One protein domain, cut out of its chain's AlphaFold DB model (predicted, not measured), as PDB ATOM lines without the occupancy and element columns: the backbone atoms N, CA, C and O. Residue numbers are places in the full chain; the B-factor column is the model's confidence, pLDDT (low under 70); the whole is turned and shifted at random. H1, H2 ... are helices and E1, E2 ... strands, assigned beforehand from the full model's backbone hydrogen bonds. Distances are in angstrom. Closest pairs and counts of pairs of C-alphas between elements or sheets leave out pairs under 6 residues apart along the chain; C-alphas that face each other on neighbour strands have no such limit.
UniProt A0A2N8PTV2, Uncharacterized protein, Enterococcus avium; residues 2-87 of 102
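Overview. This is residues 2 to 87 of the 102 residues of an uncharacterized protein of Enterococcus avium (UniProt A0A2N8PTV2). A short strand hairpin, E3 and E4, makes the middle, with the crossed helices H1, H2 and H3 in a triangle at one end and a second strand hairpin, E1 and E2, with H4 at the other. The printed part has 86 residues, in the order H1 E1 E2 H2 H3 E3 E4 H4. Its class is mixed, helices and strands; each sheet has two antiparallel strands. The whole is compact, with a radius of gyration of the C-alphas of 12.0 A and spans of 34 by 24 by 24 A.

Along the chain. H1, residues 2 to 12, begins at C-alpha 2 (-18.905, -17.709, -35.726) and is 15.5 A long. E1, residues 14 to 16, and E2, residues 21 to 23, follow. H2 is residues 27 to 33. H3, residues 38 to 50, is 18.4 A long. E3 is residues 54 to 57 and E4 residues 63 to 66. H4, residues 79 to 87, ends at C-alpha 87 (-35.673, -41.569, -39.619).

Arrangement. In the hairpin E3 and E4, N 55 and O 65 are 2.9 A apart; in the hairpin E1 and E2, N 16 and O 21 are 2.8 A apart. The closest C-alphas of H1 and E4, Lys 10 and Phe 66, are 5.2 A apart. H3 touches H1 with residues 41 to 45 alone, about perpendicular at 83 degrees, closest at C-alphas Arg 2 and Ile 44, 6.5 A. H2 touches H3 at a steep tilt of 59 degrees, opposite ways, closest at C-alphas Ala 31 and Arg 38, 5.3 A. H1 and H2 only just touch, with 3 pairs of C-alphas within 8 A, closest at Ile 5 and Val 30, 7.1 A. H4 touches no helix; its closest C-alpha to E3 is Thr 79, 6.6 A from Ile 57. In the four helices every O i to N i+4 pair is within hydrogen-bond range.

Size, cuts and confidence. The farthest C-alphas, Cys 18 and Glu 37, are 35.7 A apart. The printed part has no cut. The link from E4 to H4 is long, 12 residues. No printed residue is under pLDDT 70.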
ATOM      1  N   ARG A   2     -18.396 -16.361 -36.047       93.56
ATOM      2  CA  ARG A   2     -18.905 -17.709 -35.726       93.56
ATOM      3  C   ARG A   2     -20.377 -17.825 -36.117       93.56
ATOM      4  O   ARG A   2     -20.736 -18.753 -36.826       93.56
ATOM      5  N   ASP A   3     -21.166 -16.825 -35.743       95.00
ATOM      6  CA  ASP A   3     -22.601 -16.795 -36.029       95.00
ATOM      7  C   ASP A   3     -22.882 -16.774 -37.534       95.00
ATOM      8  O   ASP A   3     -23.743 -17.507 -37.989       95.00
ATOM      9  N   ASN A   4     -22.087 -16.052 -38.331       95.75
ATOM     10  CA  ASN A   4     -22.204 -16.050 -39.795       95.75
ATOM     11  C   ASN A   4     -21.938 -17.443 -40.391       95.75
ATOM     12  O   ASN A   4     -22.642 -17.857 -41.301       95.75
ATOM     13  N   ILE A   5     -20.944 -18.176 -39.871       96.44
ATOM     14  CA  ILE A   5     -20.658 -19.553 -40.305       96.44
ATOM     15  C   ILE A   5     -21.810 -20.486 -39.919       96.44
ATOM     16  O   ILE A   5     -22.237 -21.293 -40.739       96.44
ATOM     17  N   LEU A   6     -22.328 -20.382 -38.693       96.38
ATOM     18  CA  LEU A   6     -23.448 -21.215 -38.246       96.38
ATOM     19  C   LEU A   6     -24.729 -20.917 -39.018       96.38
ATOM     20  O   LEU A   6     -25.416 -21.847 -39.430       96.38
ATOM     21  N   GLN A   7     -25.014 -19.638 -39.250       96.50
ATOM     22  CA  GLN A   7     -26.144 -19.192 -40.050       96.50
ATOM     23  C   GLN A   7     -26.033 -19.725 -41.479       96.50
ATOM     24  O   GLN A   7     -26.980 -20.327 -41.972       96.50
ATOM     25  N   TYR A   8     -24.853 -19.620 -42.096       96.94
ATOM     26  CA  TYR A   8     -24.603 -20.185 -43.420       96.94
ATOM     27  C   TYR A   8     -24.867 -21.697 -43.459       96.94
ATOM     28  O   TYR A   8     -25.589 -22.181 -44.326       96.94
ATOM     29  N   VAL A   9     -24.330 -22.463 -42.498       96.19
ATOM     30  CA  VAL A   9     -24.559 -23.919 -42.434       96.19
ATOM     31  C   VAL A   9     -26.047 -24.223 -42.249       96.19
ATOM     32  O   VAL A   9     -26.570 -25.126 -42.897       96.19
ATOM     33  N   LYS A  10     -26.745 -23.466 -41.401       95.44
ATOM     34  CA  LYS A  10     -28.183 -23.620 -41.159       95.44
ATOM     35  C   LYS A  10     -29.025 -23.348 -42.406       95.44
ATOM     36  O   LYS A  10     -29.983 -24.069 -42.641       95.44
ATOM     37  N   GLU A  11     -28.671 -22.340 -43.197       95.19
ATOM     38  CA  GLU A  11     -29.395 -21.971 -44.422       95.19
ATOM     39  C   GLU A  11     -29.124 -22.927 -45.586       95.19
ATOM     40  O   GLU A  11     -30.003 -23.175 -46.408       95.19
ATOM     41  N   LYS A  12     -27.897 -23.447 -45.680       94.88
ATOM     42  CA  LYS A  12     -27.446 -24.262 -46.817       94.88
ATOM     43  C   LYS A  12     -27.580 -25.764 -46.597       94.88
ATOM     44  O   LYS A  12     -27.494 -26.520 -47.561       94.88
ATOM     45  N   SER A  13     -27.777 -26.204 -45.358       93.69
ATOM     46  CA  SER A  13     -28.055 -27.605 -45.052       93.69
ATOM     47  C   SER A  13     -29.555 -27.848 -44.880       93.69
ATOM     48  O   SER A  13     -30.281 -26.996 -44.376       93.69
ATOM     49  N   ARG A  14     -30.036 -29.006 -45.339       89.31
ATOM     50  CA  ARG A  14     -31.463 -29.372 -45.337       89.31
ATOM     51  C   ARG A  14     -31.606 -30.876 -45.168       89.31
ATOM     52  O   ARG A  14     -30.788 -31.634 -45.679       89.31
ATOM     53  N   ILE A  15     -32.663 -31.291 -44.480       87.19
ATOM     54  CA  ILE A  15     -33.071 -32.689 -44.346       87.19
ATOM     55  C   ILE A  15     -34.541 -32.741 -44.760       87.19
ATOM     56  O   ILE A  15     -35.374 -32.143 -44.083       87.19
ATOM     57  N   ASP A  16     -34.859 -33.406 -45.868       83.50
ATOM     58  CA  ASP A  16     -36.225 -33.495 -46.391       83.50
ATOM     59  C   ASP A  16     -36.655 -34.943 -46.617       83.50
ATOM     60  O   ASP A  16     -36.226 -35.600 -47.570       83.50
ATOM     61  N   LYS A  17     -37.520 -35.443 -45.726       79.50
ATOM     62  CA  LYS A  17     -37.990 -36.833 -45.744       79.50
ATOM     63  C   LYS A  17     -38.724 -37.186 -47.036       79.50
ATOM     64  O   LYS A  17     -38.555 -38.296 -47.534       79.50
ATOM     65  N   CYS A  18     -39.546 -36.270 -47.543       81.56
ATOM     66  CA  CYS A  18     -40.392 -36.500 -48.709       81.56
ATOM     67  C   CYS A  18     -39.541 -36.675 -49.965       81.56
ATOM     68  O   CYS A  18     -39.790 -37.578 -50.759       81.56
ATOM     69  N   GLU A  19     -38.499 -35.859 -50.097       83.75
ATOM     70  CA  GLU A  19     -37.573 -35.897 -51.231       83.75
ATOM     71  C   GLU A  19     -36.394 -36.865 -51.017       83.75
ATOM     72  O   GLU A  19     -35.568 -37.034 -51.910       83.75
ATOM     73  N   ARG A  20     -36.301 -37.503 -49.836       78.50
ATOM     74  CA  ARG A  20     -35.129 -38.277 -49.376       78.50
ATOM     75  C   ARG A  20     -33.817 -37.511 -49.571       78.50
ATOM     76  O   ARG A  20     -32.807 -38.071 -49.993       78.50
ATOM     77  N   LEU A  21     -33.853 -36.214 -49.277       80.88
ATOM     78  CA  LEU A  21     -32.767 -35.288 -49.564       80.88
ATOM     79  C   LEU A  21     -32.030 -34.895 -48.285       80.88
ATOM     80  O   LEU A  21     -32.630 -34.353 -47.355       80.88
ATOM     81  N   LEU A  22     -30.710 -35.086 -48.273       86.69
ATOM     82  CA  LEU A  22     -29.819 -34.554 -47.242       86.69
ATOM     83  C   LEU A  22     -28.769 -33.645 -47.879       86.69
ATOM     84  O   LEU A  22     -27.820 -34.106 -48.512       86.69
ATOM     85  N   LEU A  23     -28.937 -32.336 -47.696       89.88
ATOM     86  CA  LEU A  23     -27.962 -31.336 -48.117       89.88
ATOM     87  C   LEU A  23     -27.015 -31.041 -46.961       89.88
ATOM     88  O   LEU A  23     -27.436 -30.633 -45.880       89.88
ATOM     89  N   SER A  24     -25.724 -31.230 -47.213       93.12
ATOM     90  CA  SER A  24     -24.646 -30.931 -46.275       93.12
ATOM     91  C   SER A  24     -23.655 -29.968 -46.918       93.12
ATOM     92  O   SER A  24     -23.600 -29.847 -48.141       93.12
ATOM     93  N   VAL A  25     -22.874 -29.273 -46.093       95.81
ATOM     94  CA  VAL A  25     -21.886 -28.295 -46.561       95.81
ATOM     95  C   VAL A  25     -20.481 -28.714 -46.173       95.81
ATOM     96  O   VAL A  25     -20.239 -29.158 -45.047       95.81
ATOM     97  N   SER A  26     -19.524 -28.556 -47.081       96.62
ATOM     98  CA  SER A  26     -18.125 -28.830 -46.781       96.62
ATOM     99  C   SER A  26     -17.424 -27.603 -46.195       96.62
ATOM    100  O   SER A  26     -17.842 -26.457 -46.357       96.62
ATOM    101  N   THR A  27     -16.282 -27.818 -45.538       96.19
ATOM    102  CA  THR A  27     -15.418 -26.707 -45.089       96.19
ATOM    103  C   THR A  27     -14.938 -25.834 -46.252       96.19
ATOM    104  O   THR A  27     -14.622 -24.669 -46.037       96.19
ATOM    105  N   LYS A  28     -14.819 -26.404 -47.459       95.75
ATOM    106  CA  LYS A  28     -14.397 -25.661 -48.650       95.75
ATOM    107  C   LYS A  28     -15.483 -24.661 -49.048       95.75
ATOM    108  O   LYS A  28     -15.178 -23.479 -49.104       95.75
ATOM    109  N   ASP A  29     -16.723 -25.126 -49.187       95.44
ATOM    110  CA  ASP A  29     -17.858 -24.302 -49.629       95.44
ATOM    111  C   ASP A  29     -18.076 -23.117 -48.683       95.44
ATOM    112  O   ASP A  29     -18.163 -21.975 -49.108       95.44
ATOM    113  N   VAL A  30     -18.052 -23.369 -47.369       96.25
ATOM    114  CA  VAL A  30     -18.196 -22.311 -46.353       96.25
ATOM    115  C   VAL A  30     -17.065 -21.278 -46.439       96.25
ATOM    116  O   VAL A  30     -17.286 -20.091 -46.220       96.25
ATOM    117  N   ALA A  31     -15.833 -21.721 -46.694       96.50
ATOM    118  CA  ALA A  31     -14.679 -20.832 -46.766       96.50
ATOM    119  C   ALA A  31     -14.693 -19.967 -48.030       96.50
ATOM    120  O   ALA A  31     -14.375 -18.783 -47.952       96.50
ATOM    121  N   GLU A  32     -15.072 -20.551 -49.166       96.56
ATOM    122  CA  GLU A  32     -15.153 -19.855 -50.449       96.56
ATOM    123  C   GLU A  32     -16.300 -18.838 -50.445       96.56
ATOM    124  O   GLU A  32     -16.047 -17.652 -50.659       96.56
ATOM    125  N   ASP A  33     -17.512 -19.254 -50.071       96.88
ATOM    126  CA  ASP A  33     -18.698 -18.389 -50.098       96.88
ATOM    127  C   ASP A  33     -18.619 -17.239 -49.087       96.88
ATOM    128  O   ASP A  33     -19.113 -16.141 -49.344       96.88
ATOM    129  N   LEU A  34     -17.985 -17.463 -47.930       96.19
ATOM    130  CA  LEU A  34     -17.810 -16.422 -46.913       96.19
ATOM    131  C   LEU A  34     -16.493 -15.650 -47.054       96.19
ATOM    132  O   LEU A  34     -16.237 -14.756 -46.246       96.19
ATOM    133  N   THR A  35     -15.651 -15.961 -48.045       96.81
ATOM    134  CA  THR A  35     -14.317 -15.358 -48.234       96.81
ATOM    135  C   THR A  35     -13.425 -15.451 -46.981       96.81
ATOM    136  O   THR A  35     -12.768 -14.497 -46.568       96.81
ATOM    137  N   LEU A  36     -13.418 -16.621 -46.333       95.81
ATOM    138  CA  LEU A  36     -12.688 -16.896 -45.090       95.81
ATOM    139  C   LEU A  36     -11.585 -17.942 -45.290       95.81
ATOM    140  O   LEU A  36     -11.655 -18.814 -46.148       95.81
ATOM    141  N   GLU A  37     -10.581 -17.936 -44.413       96.38
ATOM    142  CA  GLU A  37      -9.555 -18.982 -44.416       96.38
ATOM    143  C   GLU A  37     -10.112 -20.348 -43.981       96.38
ATOM    144  O   GLU A  37     -10.707 -20.492 -42.906       96.38
ATOM    145  N   ARG A  38      -9.822 -21.396 -44.767       95.12
ATOM    146  CA  ARG A  38     -10.290 -22.772 -44.510       95.12
ATOM    147  C   ARG A  38      -9.916 -23.293 -43.121       95.12
ATOM    148  O   ARG A  38     -10.731 -23.953 -42.477       95.12
ATOM    149  N   THR A  39      -8.712 -22.989 -42.633       95.75
ATOM    150  CA  THR A  39      -8.249 -23.406 -41.296       95.75
ATOM    151  C   THR A  39      -9.124 -22.810 -40.194       95.75
ATOM    152  O   THR A  39      -9.503 -23.506 -39.248       95.75
ATOM    153  N   ARG A  40      -9.509 -21.538 -40.342       95.56
ATOM    154  CA  ARG A  40     -10.373 -20.833 -39.391       95.56
ATOM    155  C   ARG A  40     -11.791 -21.392 -39.409       95.56
ATOM    156  O   ARG A  40     -12.340 -21.677 -38.346       95.56
ATOM    157  N   VAL A  41     -12.348 -21.606 -40.601       96.88
ATOM    158  CA  VAL A  41     -13.667 -22.227 -40.784       96.88
ATOM    159  C   VAL A  41     -13.695 -23.623 -40.161       96.88
ATOM    160  O   VAL A  41     -14.557 -23.905 -39.335       96.88
ATOM    161  N   SER A  42     -12.703 -24.469 -40.461       96.12
ATOM    162  CA  SER A  42     -12.591 -25.816 -39.890       96.12
ATOM    163  C   SER A  42     -12.566 -25.795 -38.360       96.12
ATOM    164  O   SER A  42     -13.269 -26.573 -37.712       96.12
ATOM    165  N   LYS A  43     -11.796 -24.880 -37.757       96.88
ATOM    166  CA  LYS A  43     -11.724 -24.738 -36.296       96.88
ATOM    167  C   LYS A  43     -13.091 -24.399 -35.694       96.88
ATOM    168  O   LYS A  43     -13.487 -25.028 -34.715       96.88
ATOM    169  N   ILE A  44     -13.816 -23.456 -36.298       97.38
ATOM    170  CA  ILE A  44     -15.144 -23.024 -35.837       97.38
ATOM    171  C   ILE A  44     -16.178 -24.143 -35.999       97.38
ATOM    172  O   ILE A  44     -16.887 -24.451 -35.045       97.38
ATOM    173  N   LEU A  45     -16.222 -24.800 -37.161       96.75
ATOM    174  CA  LEU A  45     -17.153 -25.902 -37.419       96.75
ATOM    175  C   LEU A  45     -16.932 -27.065 -36.443       96.75
ATOM    176  O   LEU A  45     -17.883 -27.559 -35.846       96.75
ATOM    177  N   ASN A  46     -15.681 -27.471 -36.201       95.69
ATOM    178  CA  ASN A  46     -15.397 -28.535 -35.231       95.69
ATOM    179  C   ASN A  46     -15.732 -28.122 -33.787       95.69
ATOM    180  O   ASN A  46     -16.109 -28.980 -32.990       95.69
ATOM    181  N   GLN A  47     -15.606 -26.840 -33.431       96.31
ATOM    182  CA  GLN A  47     -16.046 -26.351 -32.121       96.31
ATOM    183  C   GLN A  47     -17.571 -26.424 -31.980       96.31
ATOM    184  O   GLN A  47     -18.049 -26.912 -30.961       96.31
ATOM    185  N   ALA A  48     -18.320 -26.027 -33.008       95.62
ATOM    186  CA  ALA A  48     -19.779 -26.118 -33.020       95.62
ATOM    187  C   ALA A  48     -20.281 -27.572 -32.959       95.62
ATOM    188  O   ALA A  48     -21.265 -27.875 -32.289       95.62
ATOM    189  N   VAL A  49     -19.549 -28.505 -33.577       95.19
ATOM    190  CA  VAL A  49     -19.810 -29.946 -33.435       95.19
ATOM    191  C   VAL A  49     -19.640 -30.401 -31.980       95.19
ATOM    192  O   VAL A  49     -20.490 -31.117 -31.462       95.19
ATOM    193  N   LYS A  50     -18.592 -29.950 -31.274       93.19
ATOM    194  CA  LYS A  50     -18.420 -30.236 -29.831       93.19
ATOM    195  C   LYS A  50     -19.528 -29.630 -28.967       93.19
ATOM    196  O   LYS A  50     -19.826 -30.155 -27.902       93.19
ATOM    197  N   GLN A  51     -20.119 -28.530 -29.422       93.12
ATOM    198  CA  GLN A  51     -21.230 -27.843 -28.765       93.12
ATOM    199  C   GLN A  51     -22.604 -28.416 -29.159       93.12
ATOM    200  O   GLN A  51     -23.620 -27.889 -28.722       93.12
ATOM    201  N   LYS A  52     -22.641 -29.512 -29.936       93.12
ATOM    202  CA  LYS A  52     -23.854 -30.192 -30.430       93.12
ATOM    203  C   LYS A  52     -24.734 -29.353 -31.368       93.12
ATOM    204  O   LYS A  52     -25.845 -29.764 -31.678       93.12
ATOM    205  N   GLU A  53     -24.243 -28.223 -31.872       94.81
ATOM    206  CA  GLU A  53     -24.992 -27.369 -32.808       94.81
ATOM    207  C   GLU A  53     -24.953 -27.906 -34.240       94.81
ATOM    208  O   GLU A  53     -25.890 -27.709 -35.011       94.81
ATOM    209  N   LEU A  54     -23.860 -28.582 -34.603       95.69
ATOM    210  CA  LEU A  54     -23.657 -29.178 -35.918       95.69
ATOM    211  C   LEU A  54     -23.361 -30.670 -35.789       95.69
ATOM    212  O   LEU A  54     -22.716 -31.110 -34.836       95.69
ATOM    213  N   LEU A  55     -23.740 -31.429 -36.808       94.56
ATOM    214  CA  LEU A  55     -23.317 -32.813 -36.981       94.56
ATOM    215  C   LEU A  55     -22.208 -32.876 -38.024       94.56
ATOM    216  O   LEU A  55     -22.191 -32.107 -38.989       94.56
ATOM    217  N   LYS A  56     -21.264 -33.795 -37.817       94.94
ATOM    218  CA  LYS A  56     -20.118 -33.998 -38.704       94.94
ATOM    219  C   LYS A  56     -20.270 -35.310 -39.452       94.94
ATOM    220  O   LYS A  56     -20.433 -36.352 -38.824       94.94
ATOM    221  N   ILE A  57     -20.115 -35.242 -40.767       93.06
ATOM    222  CA  ILE A  57     -20.173 -36.383 -41.673       93.06
ATOM    223  C   ILE A  57     -18.764 -36.603 -42.232       93.06
ATOM    224  O   ILE A  57     -18.139 -35.690 -42.785       93.06
ATOM    225  N   ARG A  58     -18.212 -37.798 -42.014       88.50
ATOM    226  CA  ARG A  58     -16.940 -38.231 -42.603       88.50
ATOM    227  C   ARG A  58     -17.110 -38.415 -44.108       88.50
ATOM    228  O   ARG A  58     -18.203 -38.605 -44.618       88.50
ATOM    229  N   GLY A  59     -15.995 -38.302 -44.818       83.75
ATOM    230  CA  GLY A  59     -15.974 -38.369 -46.270       83.75
ATOM    231  C   GLY A  59     -14.803 -37.595 -46.859       83.75
ATOM    232  O   GLY A  59     -13.973 -37.023 -46.141       83.75
ATOM    233  N   LYS A  60     -14.741 -37.586 -48.190       84.81
ATOM    234  CA  LYS A  60     -13.828 -36.755 -48.979       84.81
ATOM    235  C   LYS A  60     -14.667 -36.005 -50.024       84.81
ATOM    236  O   LYS A  60     -14.890 -36.562 -51.095       84.81
ATOM    237  N   PRO A  61     -15.133 -34.774 -49.735       88.81
ATOM    238  CA  PRO A  61     -14.791 -33.929 -48.582       88.81
ATOM    239  C   PRO A  61     -15.542 -34.283 -47.281       88.81
ATOM    240  O   PRO A  61     -16.532 -35.002 -47.291       88.81
ATOM    241  N   VAL A  62     -15.053 -33.759 -46.149       91.38
ATOM    242  CA  VAL A  62     -15.770 -33.779 -44.859       91.38
ATOM    243  C   VAL A  62     -16.869 -32.723 -44.884       91.38
ATOM    244  O   VAL A  62     -16.591 -31.565 -45.218       91.38
ATOM    245  N   CYS A  63     -18.069 -33.107 -44.453       94.75
ATOM    246  CA  CYS A  63     -19.256 -32.261 -44.498       94.75
ATOM    247  C   CYS A  63     -19.885 -32.053 -43.117       94.75
ATOM    248  O   CYS A  63     -19.625 -32.789 -42.159       94.75
ATOM    249  N   TYR A  64     -20.709 -31.016 -43.027       95.56
ATOM    250  CA  TYR A  64     -21.405 -30.587 -41.824       95.56
ATOM    251  C   TYR A  64     -22.866 -30.295 -42.154       95.56
ATOM    252  O   TYR A  64     -23.194 -29.858 -43.259       95.56
ATOM    253  N   ILE A  65     -23.732 -30.515 -41.177       94.81
ATOM    254  CA  ILE A  65     -25.157 -30.191 -41.242       94.81
ATOM    255  C   ILE A  65     -25.580 -29.579 -39.916       94.81
ATOM    256  O   ILE A  65     -25.022 -29.915 -38.867       94.81
ATOM    257  N   PHE A  66     -26.538 -28.659 -39.957       94.94
ATOM    258  CA  PHE A  66     -27.114 -28.117 -38.738       94.94
ATOM    259  C   PHE A  66     -27.858 -29.217 -37.972       94.94
ATOM    260  O   PHE A  66     -28.538 -30.052 -38.568       94.94
ATOM    261  N   ASN A  67     -27.712 -29.252 -36.648       91.75
ATOM    262  CA  ASN A  67     -28.341 -30.278 -35.825       91.75
ATOM    263  C   ASN A  67     -29.817 -29.943 -35.560       91.75
ATOM    264  O   ASN A  67     -30.193 -29.558 -34.456       91.75
ATOM    265  N   PHE A  68     -30.663 -30.075 -36.584       87.38
ATOM    266  CA  PHE A  68     -32.095 -29.749 -36.508       87.38
ATOM    267  C   PHE A  68     -32.858 -30.551 -35.443       87.38
ATOM    268  O   PHE A  68     -33.871 -30.078 -34.936       87.38
ATOM    269  N   TYR A  69     -32.363 -31.741 -35.096       85.81
ATOM    270  CA  TYR A  69     -33.022 -32.684 -34.190       85.81
ATOM    271  C   TYR A  69     -32.314 -32.827 -32.837       85.81
ATOM    272  O   TYR A  69     -32.659 -33.714 -32.066       85.81
ATOM    273  N   ASN A  70     -31.322 -31.976 -32.539       85.50
ATOM    274  CA  ASN A  70     -30.522 -32.057 -31.310       85.50
ATOM    275  C   ASN A  70     -29.961 -33.468 -31.033       85.50
ATOM    276  O   ASN A  70     -29.884 -33.899 -29.882       85.50
ATOM    277  N   LEU A  71     -29.554 -34.186 -32.087       83.31
ATOM    278  CA  LEU A  71     -28.967 -35.519 -31.977       83.31
ATOM    279  C   LEU A  71     -27.692 -35.486 -31.133       83.31
ATOM    280  O   LEU A  71     -26.986 -34.471 -31.070       83.31
ATOM    281  N   GLU A  72     -27.375 -36.621 -30.512       82.25
ATOM    282  CA  GLU A  72     -26.111 -36.781 -29.809       82.25
ATOM    283  C   GLU A  72     -24.918 -36.550 -30.739       82.25
ATOM    284  O   GLU A  72     -24.971 -36.765 -31.954       82.25
ATOM    285  N   GLN A  73     -23.811 -36.098 -30.151       80.44
ATOM    286  CA  GLN A  73     -22.604 -35.827 -30.912       80.44
ATOM    287  C   GLN A  73     -21.935 -37.141 -31.326       80.44
ATOM    288  O   GLN A  73     -21.050 -37.656 -30.643       80.44
ATOM    289  N   VAL A  74     -22.309 -37.627 -32.504       83.69
ATOM    290  CA  VAL A  74     -21.658 -38.742 -33.185       83.69
ATOM    291  C   VAL A  74     -21.059 -38.227 -34.489       83.69
ATOM    292  O   VAL A  74     -21.614 -37.353 -35.158       83.69
ATOM    293  N   ILE A  75     -19.873 -38.727 -34.837       85.38
ATOM    294  CA  ILE A  75     -19.310 -38.488 -36.162       85.38
ATOM    295  C   ILE A  75     -19.871 -39.560 -37.087       85.38
ATOM    296  O   ILE A  75     -19.520 -40.732 -36.956       85.38
ATOM    297  N   TRP A  76     -20.701 -39.141 -38.032       86.75
ATOM    298  CA  TRP A  76     -21.348 -40.028 -38.987       86.75
ATOM    299  C   TRP A  76     -20.343 -40.490 -40.044       86.75
ATOM    300  O   TRP A  76     -19.521 -39.677 -40.481       86.75
ATOM    301  N   PRO A  77     -20.338 -41.773 -40.435       86.81
ATOM    302  CA  PRO A  77     -19.426 -42.279 -41.459       86.81
ATOM    303  C   PRO A  77     -19.764 -41.733 -42.855       86.81
ATOM    304  O   PRO A  77     -18.843 -41.453 -43.618       86.81
ATOM    305  N   ASP A  78     -21.052 -41.529 -43.134       87.06
ATOM    306  CA  ASP A  78     -21.620 -41.053 -44.396       87.06
ATOM    307  C   ASP A  78     -23.014 -40.430 -44.164       87.06
ATOM    308  O   ASP A  78     -23.521 -40.375 -43.036       87.06
ATOM    309  N   THR A  79     -23.603 -39.890 -45.233       85.19
ATOM    310  CA  THR A  79     -24.929 -39.256 -45.222       85.19
ATOM    311  C   THR A  79     -26.053 -40.253 -44.967       85.19
ATOM    312  O   THR A  79     -27.026 -39.896 -44.307       85.19
ATOM    313  N   ASP A  80     -25.904 -41.489 -45.443       85.06
ATOM    314  CA  ASP A  80     -26.925 -42.533 -45.340       85.06
ATOM    315  C   ASP A  80     -27.084 -42.987 -43.889       85.06
ATOM    316  O   ASP A  80     -28.190 -43.051 -43.368       85.06
ATOM    317  N   SER A  81     -25.979 -43.183 -43.173       85.81
ATOM    318  CA  SER A  81     -25.997 -43.540 -41.751       85.81
ATOM    319  C   SER A  81     -26.657 -42.458 -40.893       85.81
ATOM    320  O   SER A  81     -27.382 -42.766 -39.946       85.81
ATOM    321  N   LEU A  82     -26.423 -41.183 -41.226       86.75
ATOM    322  CA  LEU A  82     -27.118 -40.072 -40.580       86.75
ATOM    323  C   LEU A  82     -28.617 -40.096 -40.915       86.75
ATOM    324  O   LEU A  82     -29.441 -39.926 -40.017       86.75
ATOM    325  N   TRP A  83     -28.967 -40.323 -42.183       85.75
ATOM    326  CA  TRP A  83     -30.353 -40.440 -42.633       85.75
ATOM    327  C   TRP A  83     -31.109 -41.515 -41.851       85.75
ATOM    328  O   TRP A  83     -32.144 -41.237 -41.245       85.75
ATOM    329  N   GLU A  84     -30.546 -42.720 -41.781       84.81
ATOM    330  CA  GLU A  84     -31.115 -43.832 -41.025       84.81
ATOM    331  C   GLU A  84     -31.273 -43.472 -39.543       84.81
ATOM    332  O   GLU A  84     -32.313 -43.757 -38.962       84.81
ATOM    333  N   SER A  85     -30.318 -42.775 -38.917       84.44
ATOM    334  CA  SER A  85     -30.485 -42.359 -37.518       84.44
ATOM    335  C   SER A  85     -31.605 -41.343 -37.309       84.44
ATOM    336  O   SER A  85     -32.259 -41.390 -36.269       84.44
ATOM    337  N   ILE A  86     -31.814 -40.412 -38.241       83.88
ATOM    338  CA  ILE A  86     -32.886 -39.413 -38.134       83.88
ATOM    339  C   ILE A  86     -34.252 -40.090 -38.284       83.88
ATOM    340  O   ILE A  86     -35.194 -39.764 -37.565       83.88
ATOM    341  N   PHE A  87     -34.372 -41.034 -39.220       79.00
ATOM    342  CA  PHE A  87     -35.673 -41.569 -39.619       79.00
ATOM    343  C   PHE A  87     -36.016 -42.928 -39.004       79.00
ATOM    344  O   PHE A  87     -37.198 -43.183 -38.774       79.00
TER     345      PHE A  87